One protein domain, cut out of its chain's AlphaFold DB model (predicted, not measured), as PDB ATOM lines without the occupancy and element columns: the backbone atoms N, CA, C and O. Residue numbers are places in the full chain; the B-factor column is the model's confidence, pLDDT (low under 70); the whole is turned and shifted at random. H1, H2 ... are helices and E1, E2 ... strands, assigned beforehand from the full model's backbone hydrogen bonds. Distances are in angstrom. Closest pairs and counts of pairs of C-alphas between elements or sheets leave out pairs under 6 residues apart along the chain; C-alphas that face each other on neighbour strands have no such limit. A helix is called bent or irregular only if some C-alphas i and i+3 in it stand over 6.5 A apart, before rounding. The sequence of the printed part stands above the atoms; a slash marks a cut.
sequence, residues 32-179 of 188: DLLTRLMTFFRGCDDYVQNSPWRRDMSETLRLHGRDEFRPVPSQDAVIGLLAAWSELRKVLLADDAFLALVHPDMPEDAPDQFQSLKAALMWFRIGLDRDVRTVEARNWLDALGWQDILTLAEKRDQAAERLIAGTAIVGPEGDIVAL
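Overview. This is residues 32 to 179 of the 188 residues of an uncharacterized protein of Gluconobacter thailandicus NBRC 3255 (UniProt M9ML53). Three long helices, H4, H6 and H8, make a bundle that runs roughly lengthwise through an elongated body, while a fourth long helix, H1, crosses H4 and meets the first part of H8 with its own first residues. At one end of the body H3 crosses H7 and H2 packs on H1; at the other end a small hairpin of strands, E1 and E2, packs on residues 156 to 163 of H8, and the short H5 packs on the last part of H4. The bundle is up and down, each helix running against the one before it in the chain. The printed part has 148 residues, with eight named helices, H1 to H8, followed by two named strands, E1 and E2, in one antiparallel sheet, and its class is mostly helix. The whole is compact, with a radius of gyration of the C-alphas of 16.0 A, and spans 48 by 28 by 25 A.

Along the chain. Find C-alpha 33 at (-4.672, -26.977, 37.085); from there H1 runs through residues 33 to 50, 25.6 A. H2 is residues 58 to 63, 8.7 A, and H3 is residues 75 to 83, 12.4 A. Look next at C-alpha 85, at (6.745, -35.809, 22.933), where H4 begins; it runs to residue 102, 25.7 A. H5 is residues 110 to 113, 5.1 A. H6 is residues 117 to 129, 18.3 A, and H7 is residues 132 to 144, 19.9 A. H7 is irregular, with C-alphas 133 and 136 7.7 A apart. H8, the longest helix, is residues 146 to 164, 26.8 A. E1 is residues 168 to 170, 7.1 A, and E2 is residues 176 to 178, 6.9 A, ending with C-alpha 178 at (-25.308, -22.755, 28.493).

Arrangement. Begin with the hubs, H1 and H6, which touch four other helices each. H1 touches H4 with residues 38 to 45 alone, at a steep tilt of 58 degrees, opposite ways; the closest C-alphas, of Met 38 and Leu 92, are 7.1 A apart. With residues 33 to 34 alone H1 touches H8, about perpendicular at 87 degrees, closest at the C-alphas of Leu 34 and Ile 149, 5.6 A. H1 touches H2 at the C-alphas of Gly 43 and Leu 61, their closest, 5.3 A, and only just touches H3, with 3 pairs of C-alphas within 8 A. In the bundle H6 touches H4 at a shallow tilt of 8 degrees, opposite ways, closest at the C-alphas of Glu 87 and Phe 124, 5.0 A. H6 touches H8 at a shallow tilt of 32 degrees, opposite ways, closest at the C-alphas of Lys 118 and Ala 153, 5.0 A. H4 and H8 are close but not clearly touching. H6 and H7 form a helical hairpin, with the C-alphas of Leu 128 and Thr 134 closest, 5.6 A. H7 touches H3 with 21 pairs of C-alphas within 8 A, the closest being those of Ala 77 and Ala 137, 3.9 A. H5 touches H4, closest at the C-alphas of Leu 101 and Ala 110, 5.5 A. Look last at the hairpin E1 and E2, antiparallel at 152 degrees: N 169 and O 177, and N 177 and O 169, are within hydrogen-bond range, 3.0 A each. The closest C-alphas of H8 and E2, those of Ala 159 and Ile 176, are 6.7 A apart. Every O i to N i+4 pair is within hydrogen-bond range in H1, H2, H3, H6 and H8, against 13 of 14 in H4 and 7 of 9 in H7; H5 is too short for such a pair.

Size, cuts and confidence. Look at Arg 55 and Leu 179 for the two C-alphas farthest apart, 50.3 A. The printed part has no cut. The link from H2 to H3, 11 residues, is long; those from H1 to H2 and from H4 to H5 are short, and the others are tight. The mean pLDDT of the printed part is 92.3, and residues 52 to 55 are under 70.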
ATOM      1  N   ASP A  32      -6.802 -22.591  36.372       91.88
ATOM      2  CA  ASP A  32      -6.967 -23.909  36.969       91.88
ATOM      3  C   ASP A  32      -5.746 -24.815  36.700       91.88
ATOM      4  O   ASP A  32      -4.741 -24.431  36.091       91.88
ATOM      5  N   LEU A  33      -5.773 -26.030  37.251       94.69
ATOM      6  CA  LEU A  33      -4.672 -26.977  37.085       94.69
ATOM      7  C   LEU A  33      -4.476 -27.409  35.622       94.69
ATOM      8  O   LEU A  33      -3.337 -27.621  35.215       94.69
ATOM      9  N   LEU A  34      -5.554 -27.528  34.844       96.38
ATOM     10  CA  LEU A  34      -5.488 -27.939  33.447       96.38
ATOM     11  C   LEU A  34      -4.831 -26.849  32.603       96.38
ATOM     12  O   LEU A  34      -3.884 -27.144  31.880       96.38
ATOM     13  N   THR A  35      -5.271 -25.597  32.749       94.38
ATOM     14  CA  THR A  35      -4.700 -24.452  32.028       94.38
ATOM     15  C   THR A  35      -3.213 -24.307  32.327       94.38
ATOM     16  O   THR A  35      -2.404 -24.248  31.402       94.38
ATOM     17  N   ARG A  36      -2.817 -24.373  33.607       95.12
ATOM     18  CA  ARG A  36      -1.393 -24.340  33.987       95.12
ATOM     19  C   ARG A  36      -0.602 -25.501  33.386       95.12
ATOM     20  O   ARG A  36       0.520 -25.302  32.926       95.12
ATOM     21  N   LEU A  37      -1.177 -26.705  33.350       96.88
ATOM     22  CA  LEU A  37      -0.536 -27.864  32.726       96.88
ATOM     23  C   LEU A  37      -0.359 -27.682  31.211       96.88
ATOM     24  O   LEU A  37       0.702 -28.022  30.695       96.88
ATOM     25  N   MET A  38      -1.350 -27.128  30.505       97.31
ATOM     26  CA  MET A  38      -1.238 -26.850  29.068       97.31
ATOM     27  C   MET A  38      -0.164 -25.796  28.791       97.31
ATOM     28  O   MET A  38       0.674 -26.003  27.914       97.31
ATOM     29  N   THR A  39      -0.098 -24.725  29.589       95.56
ATOM     30  CA  THR A  39       0.989 -23.733  29.509       95.56
ATOM     31  C   THR A  39       2.359 -24.386  29.691       95.56
ATOM     32  O   THR A  39       3.276 -24.124  28.911       95.56
ATOM     33  N   PHE A  40       2.491 -25.279  30.672       96.38
ATOM     34  CA  PHE A  40       3.727 -26.015  30.911       96.38
ATOM     35  C   PHE A  40       4.087 -26.962  29.756       96.38
ATOM     36  O   PHE A  40       5.245 -27.013  29.342       96.38
ATOM     37  N   PHE A  41       3.109 -27.673  29.185       96.81
ATOM     38  CA  PHE A  41       3.320 -28.530  28.013       96.81
ATOM     39  C   PHE A  41       3.760 -27.731  26.784       96.81
ATOM     40  O   PHE A  41       4.640 -28.200  26.062       96.81
ATOM     41  N   ARG A  42       3.242 -26.513  26.586       95.06
ATOM     42  CA  ARG A  42       3.754 -25.596  25.555       95.06
ATOM     43  C   ARG A  42       5.221 -25.261  25.794       95.06
ATOM     44  O   ARG A  42       6.010 -25.363  24.871       95.06
ATOM     45  N   GLY A  43       5.625 -25.002  27.040       93.62
ATOM     46  CA  GLY A  43       7.037 -24.787  27.376       93.62
ATOM     47  C   GLY A  43       7.937 -25.991  27.083       93.62
ATOM     48  O   GLY A  43       9.077 -25.828  26.646       93.62
ATOM     49  N   CYS A  44       7.431 -27.207  27.301       93.25
ATOM     50  CA  CYS A  44       8.111 -28.439  26.904       93.25
ATOM     51  C   CYS A  44       8.280 -28.530  25.380       93.25
ATOM     52  O   CYS A  44       9.365 -28.869  24.907       93.25
ATOM     53  N   ASP A  45       7.231 -28.223  24.616       93.31
ATOM     54  CA  ASP A  45       7.275 -28.221  23.153       93.31
ATOM     55  C   ASP A  45       8.206 -27.124  22.612       93.31
ATOM     56  O   ASP A  45       9.113 -27.423  21.833       93.31
ATOM     57  N   ASP A  46       8.089 -25.896  23.120       90.75
ATOM     58  CA  ASP A  46       8.940 -24.754  22.779       90.75
ATOM     59  C   ASP A  46      10.418 -25.064  23.012       90.75
ATOM     60  O   ASP A  46      11.270 -24.736  22.179       90.75
ATOM     61  N   TYR A  47      10.740 -25.733  24.120       88.25
ATOM     62  CA  TYR A  47      12.097 -26.185  24.394       88.25
ATOM     63  C   TYR A  47      12.591 -27.201  23.351       88.25
ATOM     64  O   TYR A  47      13.698 -27.042  22.828       88.25
ATOM     65  N   VAL A  48      11.790 -28.220  23.015       88.50
ATOM     66  CA  VAL A  48      12.172 -29.235  22.016       88.50
ATOM     67  C   VAL A  48      12.368 -28.606  20.636       88.50
ATOM     68  O   VAL A  48      13.331 -28.942  19.944       88.50
ATOM     69  N   GLN A  49      11.500 -27.672  20.250       84.75
ATOM     70  CA  GLN A  49      11.564 -27.008  18.950       84.75
ATOM     71  C   GLN A  49      12.747 -26.032  18.837       84.75
ATOM     72  O   GLN A  49      13.417 -25.995  17.805       84.75
ATOM     73  N   ASN A  50      13.034 -25.258  19.889       80.31
ATOM     74  CA  ASN A  50      13.981 -24.137  19.820       80.31
ATOM     75  C   ASN A  50      15.334 -24.407  20.485       80.31
ATOM     76  O   ASN A  50      16.261 -23.604  20.368       80.31
ATOM     77  N   SER A  51      15.472 -25.487  21.248       70.06
ATOM     78  CA  SER A  51      16.675 -25.766  22.039       70.06
ATOM     79  C   SER A  51      17.045 -27.253  22.115       70.06
ATOM     80  O   SER A  51      17.423 -27.715  23.192       70.06
ATOM     81  N   PRO A  52      17.089 -27.999  20.988       58.00
ATOM     82  CA  PRO A  52      17.442 -29.424  21.001       58.00
ATOM     83  C   PRO A  52      18.843 -29.732  21.577       58.00
ATOM     84  O   PRO A  52      19.152 -30.889  21.846       58.00
ATOM     85  N   TRP A  53      19.689 -28.715  21.798       54.41
ATOM     86  CA  TRP A  53      21.083 -28.846  22.244       54.41
ATOM     87  C   TRP A  53      21.416 -28.153  23.577       54.41
ATOM     88  O   TRP A  53      22.573 -28.203  24.008       54.41
ATOM     89  N   ARG A  54      20.464 -27.477  24.240       60.59
ATOM     90  CA  ARG A  54      20.734 -26.853  25.553       60.59
ATOM     91  C   ARG A  54      20.635 -27.913  26.647       60.59
ATOM     92  O   ARG A  54      19.771 -28.768  26.604       60.59
ATOM     93  N   ARG A  55      21.539 -27.901  27.632       62.09
ATOM     94  CA  ARG A  55      21.464 -28.846  28.769       62.09
ATOM     95  C   ARG A  55      20.462 -28.416  29.836       62.09
ATOM     96  O   ARG A  55      20.027 -29.255  30.617       62.09
ATOM     97  N   ASP A  56      20.143 -27.125  29.887       70.69
ATOM     98  CA  ASP A  56      19.285 -26.557  30.916       70.69
ATOM     99  C   ASP A  56      17.929 -26.153  30.330       70.69
ATOM    100  O   ASP A  56      17.829 -25.222  29.531       70.69
ATOM    101  N   MET A  57      16.895 -26.888  30.737       80.88
ATOM    102  CA  MET A  57      15.488 -26.633  30.406       80.88
ATOM    103  C   MET A  57      14.845 -25.635  31.372       80.88
ATOM    104  O   MET A  57      13.727 -25.177  31.144       80.88
ATOM    105  N   SER A  58      15.506 -25.342  32.494       80.44
ATOM    106  CA  SER A  58      14.883 -24.680  33.638       80.44
ATOM    107  C   SER A  58      14.461 -23.259  33.314       80.44
ATOM    108  O   SER A  58      13.397 -22.844  33.755       80.44
ATOM    109  N   GLU A  59      15.254 -22.532  32.525       83.25
ATOM    110  CA  GLU A  59      14.927 -21.165  32.127       83.25
ATOM    111  C   GLU A  59      13.656 -21.116  31.275       83.25
ATOM    112  O   GLU A  59      12.721 -20.407  31.646       83.25
ATOM    113  N   THR A  60      13.588 -21.919  30.205       85.38
ATOM    114  CA  THR A  60      12.393 -22.023  29.357       85.38
ATOM    115  C   THR A  60      11.197 -22.436  30.198       85.38
ATOM    116  O   THR A  60      10.219 -21.709  30.284       85.38
ATOM    117  N   LEU A  61      11.285 -23.548  30.926       89.25
ATOM    118  CA  LEU A  61      10.136 -24.069  31.667       89.25
ATOM    119  C   LEU A  61       9.676 -23.156  32.805       89.25
ATOM    120  O   LEU A  61       8.494 -23.152  33.140       89.25
ATOM    121  N   ARG A  62      10.569 -22.349  33.385       88.62
ATOM    122  CA  ARG A  62      10.188 -21.334  34.374       88.62
ATOM    123  C   ARG A  62       9.298 -20.254  33.763       88.62
ATOM    124  O   ARG A  62       8.360 -19.827  34.426       88.62
ATOM    125  N   LEU A  63       9.547 -19.848  32.515       89.06
ATOM    126  CA  LEU A  63       8.664 -18.917  31.793       89.06
ATOM    127  C   LEU A  63       7.270 -19.516  31.558       89.06
ATOM    128  O   LEU A  63       6.298 -18.778  31.464       89.06
ATOM    129  N   HIS A  64       7.176 -20.846  31.531       91.31
ATOM    130  CA  HIS A  64       5.935 -21.601  31.365       91.31
ATOM    131  C   HIS A  64       5.405 -22.185  32.686       91.31
ATOM    132  O   HIS A  64       4.770 -23.238  32.701       91.31
ATOM    133  N   GLY A  65       5.683 -21.520  33.812       88.88
ATOM    134  CA  GLY A  65       5.018 -21.819  35.082       88.88
ATOM    135  C   GLY A  65       5.512 -23.078  35.799       88.88
ATOM    136  O   GLY A  65       4.801 -23.612  36.647       88.88
ATOM    137  N   ARG A  66       6.734 -23.566  35.527       90.69
ATOM    138  CA  ARG A  66       7.319 -24.724  36.241       90.69
ATOM    139  C   ARG A  66       7.190 -24.632  37.768       90.69
ATOM    140  O   ARG A  66       6.915 -25.637  38.421       90.69
ATOM    141  N   ASP A  67       7.388 -23.441  38.325       92.50
ATOM    142  CA  ASP A  67       7.383 -23.209  39.774       92.50
ATOM    143  C   ASP A  67       5.964 -23.047  40.361       92.50
ATOM    144  O   ASP A  67       5.796 -22.913  41.575       92.50
ATOM    145  N   GLU A  68       4.923 -23.088  39.524       91.81
ATOM    146  CA  GLU A  68       3.517 -23.007  39.946       91.81
ATOM    147  C   GLU A  68       2.951 -24.356  40.412       91.81
ATOM    148  O   GLU A  68       1.870 -24.417  41.015       91.81
ATOM    149  N   PHE A  69       3.677 -25.442  40.145       94.06
ATOM    150  CA  PHE A  69       3.296 -26.796  40.519       94.06
ATOM    151  C   PHE A  69       3.782 -27.156  41.920       94.06
ATOM    152  O   PHE A  69       4.865 -26.775  42.367       94.06
ATOM    153  N   ARG A  70       2.972 -27.945  42.627       92.94
ATOM    154  CA  ARG A  70       3.335 -28.548  43.911       92.94
ATOM    155  C   ARG A  70       2.925 -30.022  43.877       92.94
ATOM    156  O   ARG A  70       1.727 -30.278  43.958       92.94
ATOM    157  N   PRO A  71       3.876 -30.969  43.764       94.94
ATOM    158  CA  PRO A  71       5.330 -30.762  43.691       94.94
ATOM    159  C   PRO A  71       5.801 -30.136  42.363       94.94
ATOM    160  O   PRO A  71       5.187 -30.331  41.316       94.94
ATOM    161  N   VAL A  72       6.922 -29.406  42.407       95.56
ATOM    162  CA  VAL A  72       7.621 -28.908  41.206       95.56
ATOM    163  C   VAL A  72       8.188 -30.109  40.434       95.56
ATOM    164  O   VAL A  72       8.759 -30.999  41.073       95.56
ATOM    165  N   PRO A  73       8.077 -30.172  39.091       94.56
ATOM    166  CA  PRO A  73       8.638 -31.284  38.331       94.56
ATOM    167  C   PRO A  73      10.166 -31.323  38.444       94.56
ATOM    168  O   PRO A  73      10.867 -30.320  38.223       94.56
ATOM    169  N   SER A  74      10.687 -32.512  38.749       92.38
ATOM    170  CA  SER A  74      12.118 -32.806  38.682       92.38
ATOM    171  C   SER A  74      12.603 -32.782  37.229       92.38
ATOM    172  O   SER A  74      11.813 -32.851  36.288       92.38
ATOM    173  N   GLN A  75      13.917 -32.692  37.025       89.88
ATOM    174  CA  GLN A  75      14.482 -32.765  35.677       89.88
ATOM    175  C   GLN A  75      14.160 -34.105  34.996       89.88
ATOM    176  O   GLN A  75      13.812 -34.112  33.818       89.88
ATOM    177  N   ASP A  76      14.196 -35.211  35.741       91.44
ATOM    178  CA  ASP A  76      13.856 -36.541  35.227       91.44
ATOM    179  C   ASP A  76      12.374 -36.654  34.858       91.44
ATOM    180  O   ASP A  76      12.042 -37.245  33.830       91.44
ATOM    181  N   ALA A  77      11.481 -36.026  35.633       94.56
ATOM    182  CA  ALA A  77      10.068 -35.943  35.279       94.56
ATOM    183  C   ALA A  77       9.883 -35.210  33.945       94.56
ATOM    184  O   ALA A  77       9.188 -35.708  33.065       94.56
ATOM    185  N   VAL A  78      10.564 -34.079  33.745       93.00
ATOM    186  CA  VAL A  78      10.508 -33.355  32.468       93.00
ATOM    187  C   VAL A  78      11.062 -34.196  31.319       93.00
ATOM    188  O   VAL A  78      10.397 -34.326  30.296       93.00
ATOM    189  N   ILE A  79      12.240 -34.807  31.478       91.25
ATOM    190  CA  ILE A  79      12.826 -35.681  30.448       91.25
ATOM    191  C   ILE A  79      11.860 -36.821  30.099       91.25
ATOM    192  O   ILE A  79      11.687 -37.142  28.924       91.25
ATOM    193  N   GLY A  80      11.185 -37.395  31.098       93.44
ATOM    194  CA  GLY A  80      10.161 -38.413  30.898       93.44
ATOM    195  C   GLY A  80       8.952 -37.914  30.098       93.44
ATOM    196  O   GLY A  80       8.484 -38.630  29.216       93.44
ATOM    197  N   LEU A  81       8.474 -36.685  30.333       94.06
ATOM    198  CA  LEU A  81       7.411 -36.079  29.512       94.06
ATOM    199  C   LEU A  81       7.866 -35.915  28.055       94.06
ATOM    200  O   LEU A  81       7.127 -36.253  27.130       94.06
ATOM    201  N   LEU A  82       9.102 -35.449  27.849       91.88
ATOM    202  CA  LEU A  82       9.683 -35.257  26.517       91.88
ATOM    203  C   LEU A  82       9.954 -36.582  25.787       91.88
ATOM    204  O   LEU A  82       9.930 -36.622  24.558       91.88
ATOM    205  N   ALA A  83      10.153 -37.689  26.505       91.81
ATOM    206  CA  ALA A  83      10.266 -39.008  25.884       91.81
ATOM    207  C   ALA A  83       8.970 -39.429  25.160       91.81
ATOM    208  O   ALA A  83       9.033 -40.160  24.173       91.81
ATOM    209  N   ALA A  84       7.812 -38.919  25.595       93.00
ATOM    210  CA  ALA A  84       6.512 -39.102  24.947       93.00
ATOM    211  C   ALA A  84       6.068 -37.863  24.139       93.00
ATOM    212  O   ALA A  84       4.872 -37.612  23.979       93.00
ATOM    213  N   TRP A  85       7.021 -37.083  23.610       92.19
ATOM    214  CA  TRP A  85       6.745 -35.809  22.933       92.19
ATOM    215  C   TRP A  85       5.745 -35.910  21.772       92.19
ATOM    216  O   TRP A  85       4.923 -35.013  21.603       92.19
ATOM    217  N   SER A  86       5.746 -37.003  20.998       92.00
ATOM    218  CA  SER A  86       4.766 -37.190  19.914       92.00
ATOM    219  C   SER A  86       3.325 -37.158  20.415       92.00
ATOM    220  O   SER A  86       2.458 -36.610  19.740       92.00
ATOM    221  N   GLU A  87       3.080 -37.727  21.594       95.31
ATOM    222  CA  GLU A  87       1.760 -37.761  22.214       95.31
ATOM    223  C   GLU A  87       1.462 -36.457  22.952       95.31
ATOM    224  O   GLU A  87       0.342 -35.962  22.867       95.31
ATOM    225  N   LEU A  88       2.473 -35.838  23.572       96.06
ATOM    226  CA  LEU A  88       2.354 -34.495  24.148       96.06
ATOM    227  C   LEU A  88       1.904 -33.479  23.088       96.06
ATOM    228  O   LEU A  88       0.992 -32.697  23.337       96.06
ATOM    229  N   ARG A  89       2.463 -33.525  21.872       96.12
ATOM    230  CA  ARG A  89       2.023 -32.639  20.784       96.12
ATOM    231  C   ARG A  89       0.567 -32.846  20.389       96.12
ATOM    232  O   ARG A  89      -0.096 -31.878  20.049       96.12
ATOM    233  N   LYS A  90       0.037 -34.069  20.456       97.38
ATOM    234  CA  LYS A  90      -1.394 -34.306  20.191       97.38
ATOM    235  C   LYS A  90      -2.279 -33.690  21.271       97.38
ATOM    236  O   LYS A  90      -3.353 -33.196  20.949       97.38
ATOM    237  N   VAL A  91      -1.820 -33.678  22.526       98.38
ATOM    238  CA  VAL A  91      -2.494 -32.945  23.610       98.38
ATOM    239  C   VAL A  91      -2.543 -31.453  23.286       98.38
ATOM    240  O   VAL A  91      -3.610 -30.858  23.374       98.38
ATOM    241  N   LEU A  92      -1.424 -30.869  22.849       97.94
ATOM    242  CA  LEU A  92      -1.377 -29.456  22.460       97.94
ATOM    243  C   LEU A  92      -2.251 -29.145  21.238       97.94
ATOM    244  O   LEU A  92      -2.941 -28.138  21.240       97.94
ATOM    245  N   LEU A  93      -2.315 -30.031  20.240       97.56
ATOM    246  CA  LEU A  93      -3.219 -29.854  19.098       97.56
ATOM    247  C   LEU A  93      -4.699 -29.871  19.511       97.56
ATOM    248  O   LEU A  93      -5.485 -29.083  18.996       97.56
ATOM    249  N   ALA A  94      -5.085 -30.740  20.452       98.06
ATOM    250  CA  ALA A  94      -6.439 -30.733  21.008       98.06
ATOM    251  C   ALA A  94      -6.716 -29.460  21.833       98.06
ATOM    252  O   ALA A  94      -7.839 -28.959  21.850       98.06
ATOM    253  N   ASP A  95      -5.694 -28.917  22.500       97.31
ATOM    254  CA  ASP A  95      -5.766 -27.619  23.172       97.31
ATOM    255  C   ASP A  95      -5.978 -26.468  22.185       97.31
ATOM    256  O   ASP A  95      -6.921 -25.698  22.343       97.31
ATOM    257  N   ASP A  96      -5.185 -26.407  21.120       96.25
ATOM    258  CA  ASP A  96      -5.301 -25.377  20.088       96.25
ATOM    259  C   ASP A  96      -6.642 -25.447  19.342       96.25
ATOM    260  O   ASP A  96      -7.246 -24.410  19.071       96.25
ATOM    261  N   ALA A  97      -7.161 -26.651  19.074       96.31
ATOM    262  CA  ALA A  97      -8.487 -26.826  18.479       96.31
ATOM    263  C   ALA A  97      -9.602 -26.263  19.380       96.31
ATOM    264  O   ALA A  97     -10.539 -25.631  18.892       96.31
ATOM    265  N   PHE A  98      -9.490 -26.440  20.701       95.94
ATOM    266  CA  PHE A  98     -10.407 -25.806  21.650       95.94
ATOM    267  C   PHE A  98     -10.263 -24.279  21.645       95.94
ATOM    268  O   PHE A  98     -11.269 -23.574  21.616       95.94
ATOM    269  N   LEU A  99      -9.033 -23.753  21.639       94.00
ATOM    270  CA  LEU A  99      -8.793 -22.308  21.590       94.00
ATOM    271  C   LEU A  99      -9.361 -21.664  20.320       94.00
ATOM    272  O   LEU A  99      -9.943 -20.586  20.396       94.00
ATOM    273  N   ALA A 100      -9.240 -22.336  19.174       93.50
ATOM    274  CA  ALA A 100      -9.832 -21.886  17.917       93.50
ATOM    275  C   ALA A 100     -11.366 -21.814  17.995       93.50
ATOM    276  O   ALA A 100     -11.959 -20.878  17.463       93.50
ATOM    277  N   LEU A 101     -11.999 -22.763  18.697       92.19
ATOM    278  CA  LEU A 101     -13.452 -22.802  18.893       92.19
ATOM    279  C   LEU A 101     -13.968 -21.633  19.746       92.19
ATOM    280  O   LEU A 101     -15.078 -21.155  19.525       92.19
ATOM    281  N   VAL A 102     -13.185 -21.180  20.729       91.31
ATOM    282  CA  VAL A 102     -13.583 -20.084  21.634       91.31
ATOM    283  C   VAL A 102     -13.074 -18.710  21.194       91.31
ATOM    284  O   VAL A 102     -13.361 -17.709  21.850       91.31
ATOM    285  N   HIS A 103     -12.321 -18.643  20.095       89.88
ATOM    286  CA  HIS A 103     -11.789 -17.390  19.576       89.88
ATOM    287  C   HIS A 103     -12.924 -16.491  19.039       89.88
ATOM    288  O   HIS A 103     -13.837 -16.999  18.387       89.88
ATOM    289  N   PRO A 104     -12.878 -15.156  19.243       83.69
ATOM    290  CA  PRO A 104     -13.901 -14.239  18.722       83.69
ATOM    291  C   PRO A 104     -14.082 -14.332  17.202       83.69
ATOM    292  O   PRO A 104     -15.201 -14.279  16.698       83.69
ATOM    293  N   ASP A 105     -12.973 -14.527  16.491       86.56
ATOM    294  CA  ASP A 105     -12.928 -14.769  15.048       86.56
ATOM    295  C   ASP A 105     -12.851 -16.277  14.747       86.56
ATOM    296  O   ASP A 105     -11.926 -16.732  14.074       86.56
ATOM    297  N   MET A 106     -13.764 -17.066  15.326       86.62
ATOM    298  CA  MET A 106     -13.814 -18.526  15.171       86.62
ATOM    299  C   MET A 106     -13.811 -18.924  13.679       86.62
ATOM    300  O   MET A 106     -14.731 -18.533  12.950       86.62
ATOM    301  N   PRO A 107     -12.828 -19.720  13.212       87.88
ATOM    302  CA  PRO A 107     -12.824 -20.262  11.853       87.88
ATOM    303  C   PRO A 107     -14.059 -21.127  11.568       87.88
ATOM    304  O   PRO A 107     -14.535 -21.843  12.450       87.88
ATOM    305  N   GLU A 108     -14.560 -21.109  10.328       89.56
ATOM    306  CA  GLU A 108     -15.761 -21.872   9.937       89.56
ATOM    307  C   GLU A 108     -15.607 -23.386  10.151       89.56
ATOM    308  O   GLU A 108     -16.579 -24.064  10.479       89.56
ATOM    309  N   ASP A 109     -14.391 -23.911   9.999       91.94
ATOM    310  CA  ASP A 109     -14.055 -25.327  10.142       91.94
ATOM    311  C   ASP A 109     -13.579 -25.710  11.555       91.94
ATOM    312  O   ASP A 109     -13.278 -26.878  11.807       91.94
ATOM    313  N   ALA A 110     -13.541 -24.770  12.509       91.44
ATOM    314  CA  ALA A 110     -13.124 -25.047  13.886       91.44
ATOM    315  C   ALA A 110     -13.944 -26.166  14.570       91.44
ATOM    316  O   ALA A 110     -13.335 -27.006  15.240       91.44
ATOM    317  N   PRO A 111     -15.281 -26.261  14.386       93.19
ATOM    318  CA  PRO A 111     -16.060 -27.378  14.920       93.19
ATOM    319  C   PRO A 111     -15.623 -28.749  14.384       93.19
ATOM    320  O   PRO A 111     -15.594 -29.716  15.143       93.19
ATOM    321  N   ASP A 112     -15.251 -28.833  13.104       93.69
ATOM    322  CA  ASP A 112     -14.839 -30.085  12.452       93.69
ATOM    323  C   ASP A 112     -13.428 -30.520  12.869       93.69
ATOM    324  O   ASP A 112     -13.090 -31.706  12.840       93.69
ATOM    325  N   GLN A 113     -12.593 -29.561  13.274       94.00
ATOM    326  CA  GLN A 113     -11.243 -29.811  13.772       94.00
ATOM    327  C   GLN A 113     -11.194 -30.150  15.268       94.00
ATOM    328  O   GLN A 113     -10.131 -30.534  15.767       94.00
ATOM    329  N   PHE A 114     -12.314 -30.017  15.989       96.06
ATOM    330  CA  PHE A 114     -12.360 -30.252  17.427       96.06
ATOM    331  C   PHE A 114     -11.941 -31.684  17.789       96.06
ATOM    332  O   PHE A 114     -12.402 -32.674  17.217       96.06
ATOM    333  N   GLN A 115     -11.070 -31.794  18.792       96.44
ATOM    334  CA  GLN A 115     -10.586 -33.061  19.331       96.44
ATOM    335  C   GLN A 115     -10.705 -33.038  20.852       96.44
ATOM    336  O   GLN A 115     -10.334 -32.058  21.493       96.44
ATOM    337  N   SER A 116     -11.172 -34.146  21.434       97.81
ATOM    338  CA  SER A 116     -11.267 -34.285  22.891       97.81
ATOM    339  C   SER A 116      -9.881 -34.206  23.535       97.81
ATOM    340  O   SER A 116      -9.015 -35.060  23.295       97.81
ATOM    341  N   LEU A 117      -9.693 -33.221  24.417       98.31
ATOM    342  CA  LEU A 117      -8.467 -33.101  25.196       98.31
ATOM    343  C   LEU A 117      -8.338 -34.269  26.174       98.31
ATOM    344  O   LEU A 117      -7.243 -34.809  26.342       98.31
ATOM    345  N   LYS A 118      -9.442 -34.702  26.798       98.44
ATOM    346  CA  LYS A 118      -9.431 -35.858  27.702       98.44
ATOM    347  C   LYS A 118      -8.894 -37.097  26.987       98.44
ATOM    348  O   LYS A 118      -8.022 -37.782  27.523       98.44
ATOM    349  N   ALA A 119      -9.373 -37.370  25.772       98.06
ATOM    350  CA  ALA A 119      -8.902 -38.497  24.976       98.06
ATOM    351  C   ALA A 119      -7.405 -38.374  24.647       98.06
ATOM    352  O   ALA A 119      -6.661 -39.344  24.813       98.06
ATOM    353  N   ALA A 120      -6.942 -37.186  24.243       98.31
ATOM    354  CA  ALA A 120      -5.525 -36.938  23.977       98.31
ATOM    355  C   ALA A 120      -4.653 -37.152  25.230       98.31
ATOM    356  O   ALA A 120      -3.623 -37.824  25.158       98.31
ATOM    357  N   LEU A 121      -5.089 -36.666  26.397       98.50
ATOM    358  CA  LEU A 121      -4.411 -36.867  27.682       98.50
ATOM    359  C   LEU A 121      -4.344 -38.346  28.082       98.50
ATOM    360  O   LEU A 121      -3.313 -38.811  28.573       98.50
ATOM    361  N   MET A 122      -5.407 -39.117  27.843       98.12
ATOM    362  CA  MET A 122      -5.400 -40.563  28.080       98.12
ATOM    363  C   MET A 122      -4.384 -41.281  27.183       98.12
ATOM    364  O   MET A 122      -3.621 -42.116  27.672       98.12
ATOM    365  N   TRP A 123      -4.321 -40.935  25.894       97.38
ATOM    366  CA  TRP A 123      -3.309 -41.480  24.982       97.38
ATOM    367  C   TRP A 123      -1.890 -41.081  25.375       97.38
ATOM    368  O   TRP A 123      -0.989 -41.920  25.334       97.38
ATOM    369  N   PHE A 124      -1.700 -39.844  25.830       97.69
ATOM    370  CA  PHE A 124      -0.433 -39.388  26.384       97.69
ATOM    371  C   PHE A 124      -0.009 -40.228  27.594       97.69
ATOM    372  O   PHE A 124       1.122 -40.716  27.627       97.69
ATOM    373  N   ARG A 125      -0.923 -40.504  28.536       97.44
ATOM    374  CA  ARG A 125      -0.629 -41.379  29.683       97.44
ATOM    375  C   ARG A 125      -0.235 -42.789  29.250       97.44
ATOM    376  O   ARG A 125       0.755 -43.311  29.755       97.44
ATOM    377  N   ILE A 126      -0.940 -43.369  28.278       95.81
ATOM    378  CA  ILE A 126      -0.580 -44.672  27.694       95.81
ATOM    379  C   ILE A 126       0.823 -44.624  27.071       95.81
ATOM    380  O   ILE A 126       1.583 -45.586  27.192       95.81
ATOM    381  N   GLY A 127       1.174 -43.520  26.408       94.31
ATOM    382  CA  GLY A 127       2.513 -43.282  25.868       94.31
ATOM    383  C   GLY A 127       3.588 -43.321  26.953       94.31
ATOM    384  O   GLY A 127       4.582 -44.027  26.796       94.31
ATOM    385  N   LEU A 128       3.351 -42.644  28.082       96.19
ATOM    386  CA  LEU A 128       4.244 -42.701  29.240       96.19
ATOM    387  C   LEU A 128       4.337 -44.128  29.801       96.19
ATOM    388  O   LEU A 128       5.432 -44.643  30.003       96.19
ATOM    389  N   ASP A 129       3.207 -44.813  29.988       94.62
ATOM    390  CA  ASP A 129       3.172 -46.143  30.609       94.62
ATOM    391  C   ASP A 129       3.971 -47.216  29.855       94.62
ATOM    392  O   ASP A 129       4.416 -48.195  30.459       94.62
ATOM    393  N   ARG A 130       4.185 -47.026  28.549       92.25
ATOM    394  CA  ARG A 130       4.954 -47.944  27.697       92.25
ATOM    395  C   ARG A 130       6.469 -47.776  27.806       92.25
ATOM    396  O   ARG A 130       7.191 -48.662  27.356       92.25
ATOM    397  N   ASP A 131       6.958 -46.683  28.386       90.25
ATOM    398  CA  ASP A 131       8.388 -46.394  28.490       90.25
ATOM    399  C   ASP A 131       8.832 -46.328  29.957       90.25
ATOM    400  O   ASP A 131       8.439 -45.449  30.724       90.25
ATOM    401  N   VAL A 132       9.706 -47.259  30.352       88.88
ATOM    402  CA  VAL A 132      10.242 -47.364  31.721       88.88
ATOM    403  C   VAL A 132      10.976 -46.097  32.176       88.88
ATOM    404  O   VAL A 132      11.050 -45.826  33.370       88.88
ATOM    405  N   ARG A 133      11.481 -45.284  31.244       89.44
ATOM    406  CA  ARG A 133      12.203 -44.040  31.549       89.44
ATOM    407  C   ARG A 133      11.280 -42.922  32.035       89.44
ATOM    408  O   ARG A 133      11.764 -41.917  32.538       89.44
ATOM    409  N   THR A 134       9.962 -43.081  31.916       95.38
ATOM    410  CA  THR A 134       8.977 -42.036  32.239       95.38
ATOM    411  C   THR A 134       8.384 -42.168  33.644       95.38
ATOM    412  O   THR A 134       7.437 -41.461  33.979       95.38
ATOM    413  N   VAL A 135       8.901 -43.079  34.479       96.50
ATOM    414  CA  VAL A 135       8.385 -43.325  35.841       96.50
ATOM    415  C   VAL A 135       8.266 -42.028  36.643       96.50
ATOM    416  O   VAL A 135       7.207 -41.763  37.201       96.50
ATOM    417  N   GLU A 136       9.294 -41.179  36.625       97.00
ATOM    418  CA  GLU A 136       9.267 -39.894  37.335       97.00
ATOM    419  C   GLU A 136       8.201 -38.935  36.790       97.00
ATOM    420  O   GLU A 136       7.528 -38.255  37.561       97.00
ATOM    421  N   ALA A 137       7.976 -38.924  35.473       97.00
ATOM    422  CA  ALA A 137       6.920 -38.121  34.858       97.00
ATOM    423  C   ALA A 137       5.530 -38.587  35.306       97.00
ATOM    424  O   ALA A 137       4.673 -37.774  35.646       97.00
ATOM    425  N   ARG A 138       5.319 -39.907  35.346       97.69
ATOM    426  CA  ARG A 138       4.063 -40.512  35.797       97.69
ATOM    427  C   ARG A 138       3.799 -40.229  37.268       97.69
ATOM    428  O   ARG A 138       2.722 -39.743  37.594       97.69
ATOM    429  N   ASN A 139       4.798 -40.447  38.120       97.81
ATOM    430  CA  ASN A 139       4.713 -40.165  39.551       97.81
ATOM    431  C   ASN A 139       4.393 -38.689  39.812       97.81
ATOM    432  O   ASN A 139       3.570 -38.376  40.670       97.81
ATOM    433  N   TRP A 140       5.015 -37.780  39.056       98.00
ATOM    434  CA  TRP A 140       4.735 -36.353  39.160       98.00
ATOM    435  C   TRP A 140       3.296 -36.011  38.750       98.00
ATOM    436  O   TRP A 140       2.602 -35.338  39.510       98.00
ATOM    437  N   LEU A 141       2.810 -36.519  37.612       97.56
ATOM    438  CA  LEU A 141       1.418 -36.316  37.179       97.56
ATOM    439  C   LEU A 141       0.410 -36.897  38.179       97.56
ATOM    440  O   LEU A 141      -0.623 -36.282  38.446       97.56
ATOM    441  N   ASP A 142       0.714 -38.057  38.760       97.88
ATOM    442  CA  ASP A 142      -0.131 -38.683  39.778       97.88
ATOM    443  C   ASP A 142      -0.169 -37.827  41.052       97.88
ATOM    444  O   ASP A 142      -1.249 -37.574  41.588       97.88
ATOM    445  N   ALA A 143       0.978 -37.293  41.484       97.62
ATOM    446  CA  ALA A 143       1.079 -36.391  42.633       97.62
ATOM    447  C   ALA A 143       0.376 -35.039  42.419       97.62
ATOM    448  O   ALA A 143      -0.060 -34.424  43.391       97.62
ATOM    449  N   LEU A 144       0.251 -34.577  41.171       95.50
ATOM    450  CA  LEU A 144      -0.525 -33.383  40.830       95.50
ATOM    451  C   LEU A 144      -2.043 -33.600  40.859       95.50
ATOM    452  O   LEU A 144      -2.778 -32.617  40.862       95.50
ATOM    453  N   GLY A 145      -2.511 -34.850  40.867       96.69
ATOM    454  CA  GLY A 145      -3.931 -35.173  40.736       96.69
ATOM    455  C   GLY A 145      -4.333 -35.428  39.285       96.69
ATOM    456  O   GLY A 145      -5.214 -34.764  38.744       96.69
ATOM    457  N   TRP A 146      -3.716 -36.423  38.638       97.44
ATOM    458  CA  TRP A 146      -4.032 -36.815  37.256       97.44
ATOM    459  C   TRP A 146      -5.536 -37.012  36.983       97.44
ATOM    460  O   TRP A 146      -6.034 -36.625  35.928       97.44
ATOM    461  N   GLN A 147      -6.289 -37.564  37.939       97.56
ATOM    462  CA  GLN A 147      -7.744 -37.724  37.798       97.56
ATOM    463  C   GLN A 147      -8.493 -36.386  37.790       97.56
ATOM    464  O   GLN A 147      -9.470 -36.236  37.053       97.56
ATOM    465  N   ASP A 148      -8.020 -35.393  38.542       97.25
ATOM    466  CA  ASP A 148      -8.609 -34.053  38.544       97.25
ATOM    467  C   ASP A 148      -8.335 -33.351  37.210       97.25
ATOM    468  O   ASP A 148      -9.231 -32.727  36.645       97.25
ATOM    469  N   ILE A 149      -7.135 -33.533  36.649       97.94
ATOM    470  CA  ILE A 149      -6.772 -33.060  35.303       97.94
ATOM    471  C   ILE A 149      -7.709 -33.661  34.246       97.94
ATOM    472  O   ILE A 149      -8.271 -32.923  33.438       97.94
ATOM    473  N   LEU A 150      -7.931 -34.981  34.270       98.38
ATOM    474  CA  LEU A 150      -8.861 -35.638  33.343       98.38
ATOM    475  C   LEU A 150     -10.308 -35.165  33.534       98.38
ATOM    476  O   LEU A 150     -11.038 -35.033  32.554       98.38
ATOM    477  N   THR A 151     -10.715 -34.887  34.773       98.00
ATOM    478  CA  THR A 151     -12.049 -34.354  35.089       98.00
ATOM    479  C   THR A 151     -12.230 -32.933  34.555       98.00
ATOM    480  O   THR A 151     -13.285 -32.599  34.020       98.00
ATOM    481  N   LEU A 152     -11.209 -32.081  34.681       97.44
ATOM    482  CA  LEU A 152     -11.218 -30.736  34.103       97.44
ATOM    483  C   LEU A 152     -11.264 -30.804  32.574       97.44
ATOM    484  O   LEU A 152     -12.077 -30.117  31.963       97.44
ATOM    485  N   ALA A 153     -10.460 -31.678  31.964       98.00
ATOM    486  CA  ALA A 153     -10.466 -31.876  30.519       98.00
ATOM    487  C   ALA A 153     -11.834 -32.363  30.018       98.00
ATOM    488  O   ALA A 153     -12.332 -31.857  29.022       98.00
ATOM    489  N   GLU A 154     -12.486 -33.273  30.746       98.12
ATOM    490  CA  GLU A 154     -13.848 -33.720  30.437       98.12
ATOM    491  C   GLU A 154     -14.864 -32.580  30.462       98.12
ATOM    492  O   GLU A 154     -15.673 -32.456  29.548       98.12
ATOM    493  N   LYS A 155     -14.828 -31.737  31.499       97.25
ATOM    494  CA  LYS A 155     -15.726 -30.578  31.593       97.25
ATOM    495  C   LYS A 155     -15.505 -29.612  30.434       97.25
ATOM    496  O   LYS A 155     -16.478 -29.104  29.880       97.25
ATOM    497  N   ARG A 156     -14.245 -29.390  30.052       96.69
ATOM    498  CA  ARG A 156     -13.892 -28.551  28.905       96.69
ATOM    499  C   ARG A 156     -14.416 -29.128  27.597       96.69
ATOM    500  O   ARG A 156     -15.037 -28.406  26.822       96.69
ATOM    501  N   ASP A 157     -14.214 -30.427  27.387       98.00
ATOM    502  CA  ASP A 157     -14.693 -31.132  26.201       98.00
ATOM    503  C   ASP A 157     -16.227 -31.062  26.109       98.00
ATOM    504  O   ASP A 157     -16.767 -30.710  25.066       98.00
ATOM    505  N   GLN A 158     -16.944 -31.270  27.218       97.31
ATOM    506  CA  GLN A 158     -18.407 -31.142  27.267       97.31
ATOM    507  C   GLN A 158     -18.895 -29.713  26.984       97.31
ATOM    508  O   GLN A 158     -19.943 -29.522  26.362       97.31
ATOM    509  N   ALA A 159     -18.164 -28.693  27.445       96.06
ATOM    510  CA  ALA A 159     -18.480 -27.302  27.135       96.06
ATOM    511  C   ALA A 159     -18.311 -27.016  25.632       96.06
ATOM    512  O   ALA A 159     -19.190 -26.400  25.027       96.06
ATOM    513  N   ALA A 160     -17.241 -27.531  25.020       96.00
ATOM    514  CA  ALA A 160     -17.000 -27.440  23.582       96.00
ATOM    515  C   ALA A 160     -18.060 -28.183  22.758       96.00
ATOM    516  O   ALA A 160     -18.611 -27.624  21.815       96.00
ATOM    517  N   GLU A 161     -18.430 -29.404  23.146       96.75
ATOM    518  CA  GLU A 161     -19.506 -30.160  22.494       96.75
ATOM    519  C   GLU A 161     -20.831 -29.386  22.512       96.75
ATOM    520  O   GLU A 161     -21.561 -29.354  21.520       96.75
ATOM    521  N   ARG A 162     -21.138 -28.707  23.625       95.56
ATOM    522  CA  ARG A 162     -22.332 -27.859  23.723       95.56
ATOM    523  C   ARG A 162     -22.258 -26.615  22.842       95.56
ATOM    524  O   ARG A 162     -23.304 -26.238  22.306       95.56
ATOM    525  N   LEU A 163     -21.077 -26.005  22.687       93.50
ATOM    526  CA  LEU A 163     -20.846 -24.916  21.728       93.50
ATOM    527  C   LEU A 163     -21.097 -25.397  20.297       93.50
ATOM    528  O   LEU A 163     -21.903 -24.800  19.590       93.50
ATOM    529  N   ILE A 164     -20.484 -26.518  19.907       94.56
ATOM    530  CA  ILE A 164     -20.619 -27.114  18.569       94.56
ATOM    531  C   ILE A 164     -22.082 -27.471  18.273       94.56
ATOM    532  O   ILE A 164     -22.582 -27.224  17.179       94.56
ATOM    533  N   ALA A 165     -22.810 -27.991  19.264       94.25
ATOM    534  CA  ALA A 165     -24.230 -28.309  19.136       94.25
ATOM    535  C   ALA A 165     -25.159 -27.075  19.113       94.25
ATOM    536  O   ALA A 165     -26.377 -27.234  19.012       94.25
ATOM    537  N   GLY A 166     -24.630 -25.853  19.264       92.38
ATOM    538  CA  GLY A 166     -25.424 -24.622  19.321       92.38
ATOM    539  C   GLY A 166     -26.275 -24.491  20.590       92.38
ATOM    540  O   GLY A 166     -27.290 -23.800  20.595       92.38
ATOM    541  N   THR A 167     -25.891 -25.181  21.668       92.88
ATOM    542  CA  THR A 167     -26.590 -25.174  22.972       92.88
ATOM    543  C   THR A 167     -25.842 -24.390  24.052       92.88
ATOM    544  O   THR A 167     -26.294 -24.309  25.194       92.88
ATOM    545  N   ALA A 168     -24.712 -23.789  23.693       93.62
ATOM    546  CA  ALA A 168     -23.935 -22.870  24.507       93.62
ATOM    547  C   ALA A 168     -23.424 -21.716  23.635       93.62
ATOM    548  O   ALA A 168     -23.443 -21.811  22.408       93.62
ATOM    549  N   ILE A 169     -22.967 -20.641  24.273       92.31
ATOM    550  CA  ILE A 169     -22.302 -19.510  23.618       92.31
ATOM    551  C   ILE A 169     -21.044 -19.119  24.388       92.31
ATOM    552  O   ILE A 169     -20.962 -19.342  25.598       92.31
ATOM    553  N   VAL A 170     -20.096 -18.502  23.685       91.69
ATOM    554  CA  VAL A 170     -18.970 -17.800  24.306       91.69
ATOM    555  C   VAL A 170     -19.462 -16.418  24.737       91.69
ATOM    556  O   VAL A 170     -20.008 -15.652  23.939       91.69
ATOM    557  N   GLY A 171     -19.353 -16.135  26.027       87.25
ATOM    558  CA  GLY A 171     -19.673 -14.863  26.639       87.25
ATOM    559  C   GLY A 171     -18.621 -13.795  26.323       87.25
ATOM    560  O   GLY A 171     -17.553 -14.087  25.787       87.25
ATOM    561  N   PRO A 172     -18.916 -12.523  26.639       82.69
ATOM    562  CA  PRO A 172     -18.039 -11.401  26.308       82.69
ATOM    563  C   PRO A 172     -16.683 -11.454  27.017       82.69
ATOM    564  O   PRO A 172     -15.733 -10.862  26.522       82.69
ATOM    565  N   GLU A 173     -16.596 -12.157  28.147       82.19
ATOM    566  CA  GLU A 173     -15.354 -12.334  28.904       82.19
ATOM    567  C   GLU A 173     -14.594 -13.601  28.469       82.19
ATOM    568  O   GLU A 173     -13.584 -13.946  29.070       82.19
ATOM    569  N   GLY A 174     -15.078 -14.334  27.456       83.50
ATOM    570  CA  GLY A 174     -14.497 -15.603  26.999       83.50
ATOM    571  C   GLY A 174     -14.965 -16.838  27.778       83.50
ATOM    572  O   GLY A 174     -14.442 -17.930  27.569       83.50
ATOM    573  N   ASP A 175     -15.945 -16.690  28.671       89.88
ATOM    574  CA  ASP A 175     -16.582 -17.788  29.395       89.88
ATOM    575  C   ASP A 175     -17.571 -18.562  28.509       89.88
ATOM    576  O   ASP A 175     -18.248 -17.987  27.667       89.88
ATOM    577  N   ILE A 176     -17.708 -19.877  28.691       91.50
ATOM    578  CA  ILE A 176     -18.723 -20.667  27.979       91.50
ATOM    579  C   ILE A 176     -19.950 -20.806  28.871       91.50
ATOM    580  O   ILE A 176     -19.873 -21.388  29.956       91.50
ATOM    581  N   VAL A 177     -21.103 -20.349  28.387       92.94
ATOM    582  CA  VAL A 177     -22.376 -20.408  29.119       92.94
ATOM    583  C   VAL A 177     -23.424 -21.207  28.355       92.94
ATOM    584  O   VAL A 177     -23.557 -21.097  27.135       92.94
ATOM    585  N   ALA A 178     -24.200 -22.014  29.079       92.06
ATOM    586  CA  ALA A 178     -25.308 -22.755  28.493       92.06
ATOM    587  C   ALA A 178     -26.421 -21.806  28.031       92.06
ATOM    588  O   ALA A 178     -26.830 -20.896  28.760       92.06
ATOM    589  N   LEU A 179     -26.975 -22.065  26.848       87.75
ATOM    590  CA  LEU A 179     -28.217 -21.429  26.438       87.75
ATOM    591  C   LEU A 179     -29.384 -22.047  27.218       87.75
ATOM    592  O   LEU A 179     -29.411 -23.263  27.436       87.75
TER     593      LEU A 179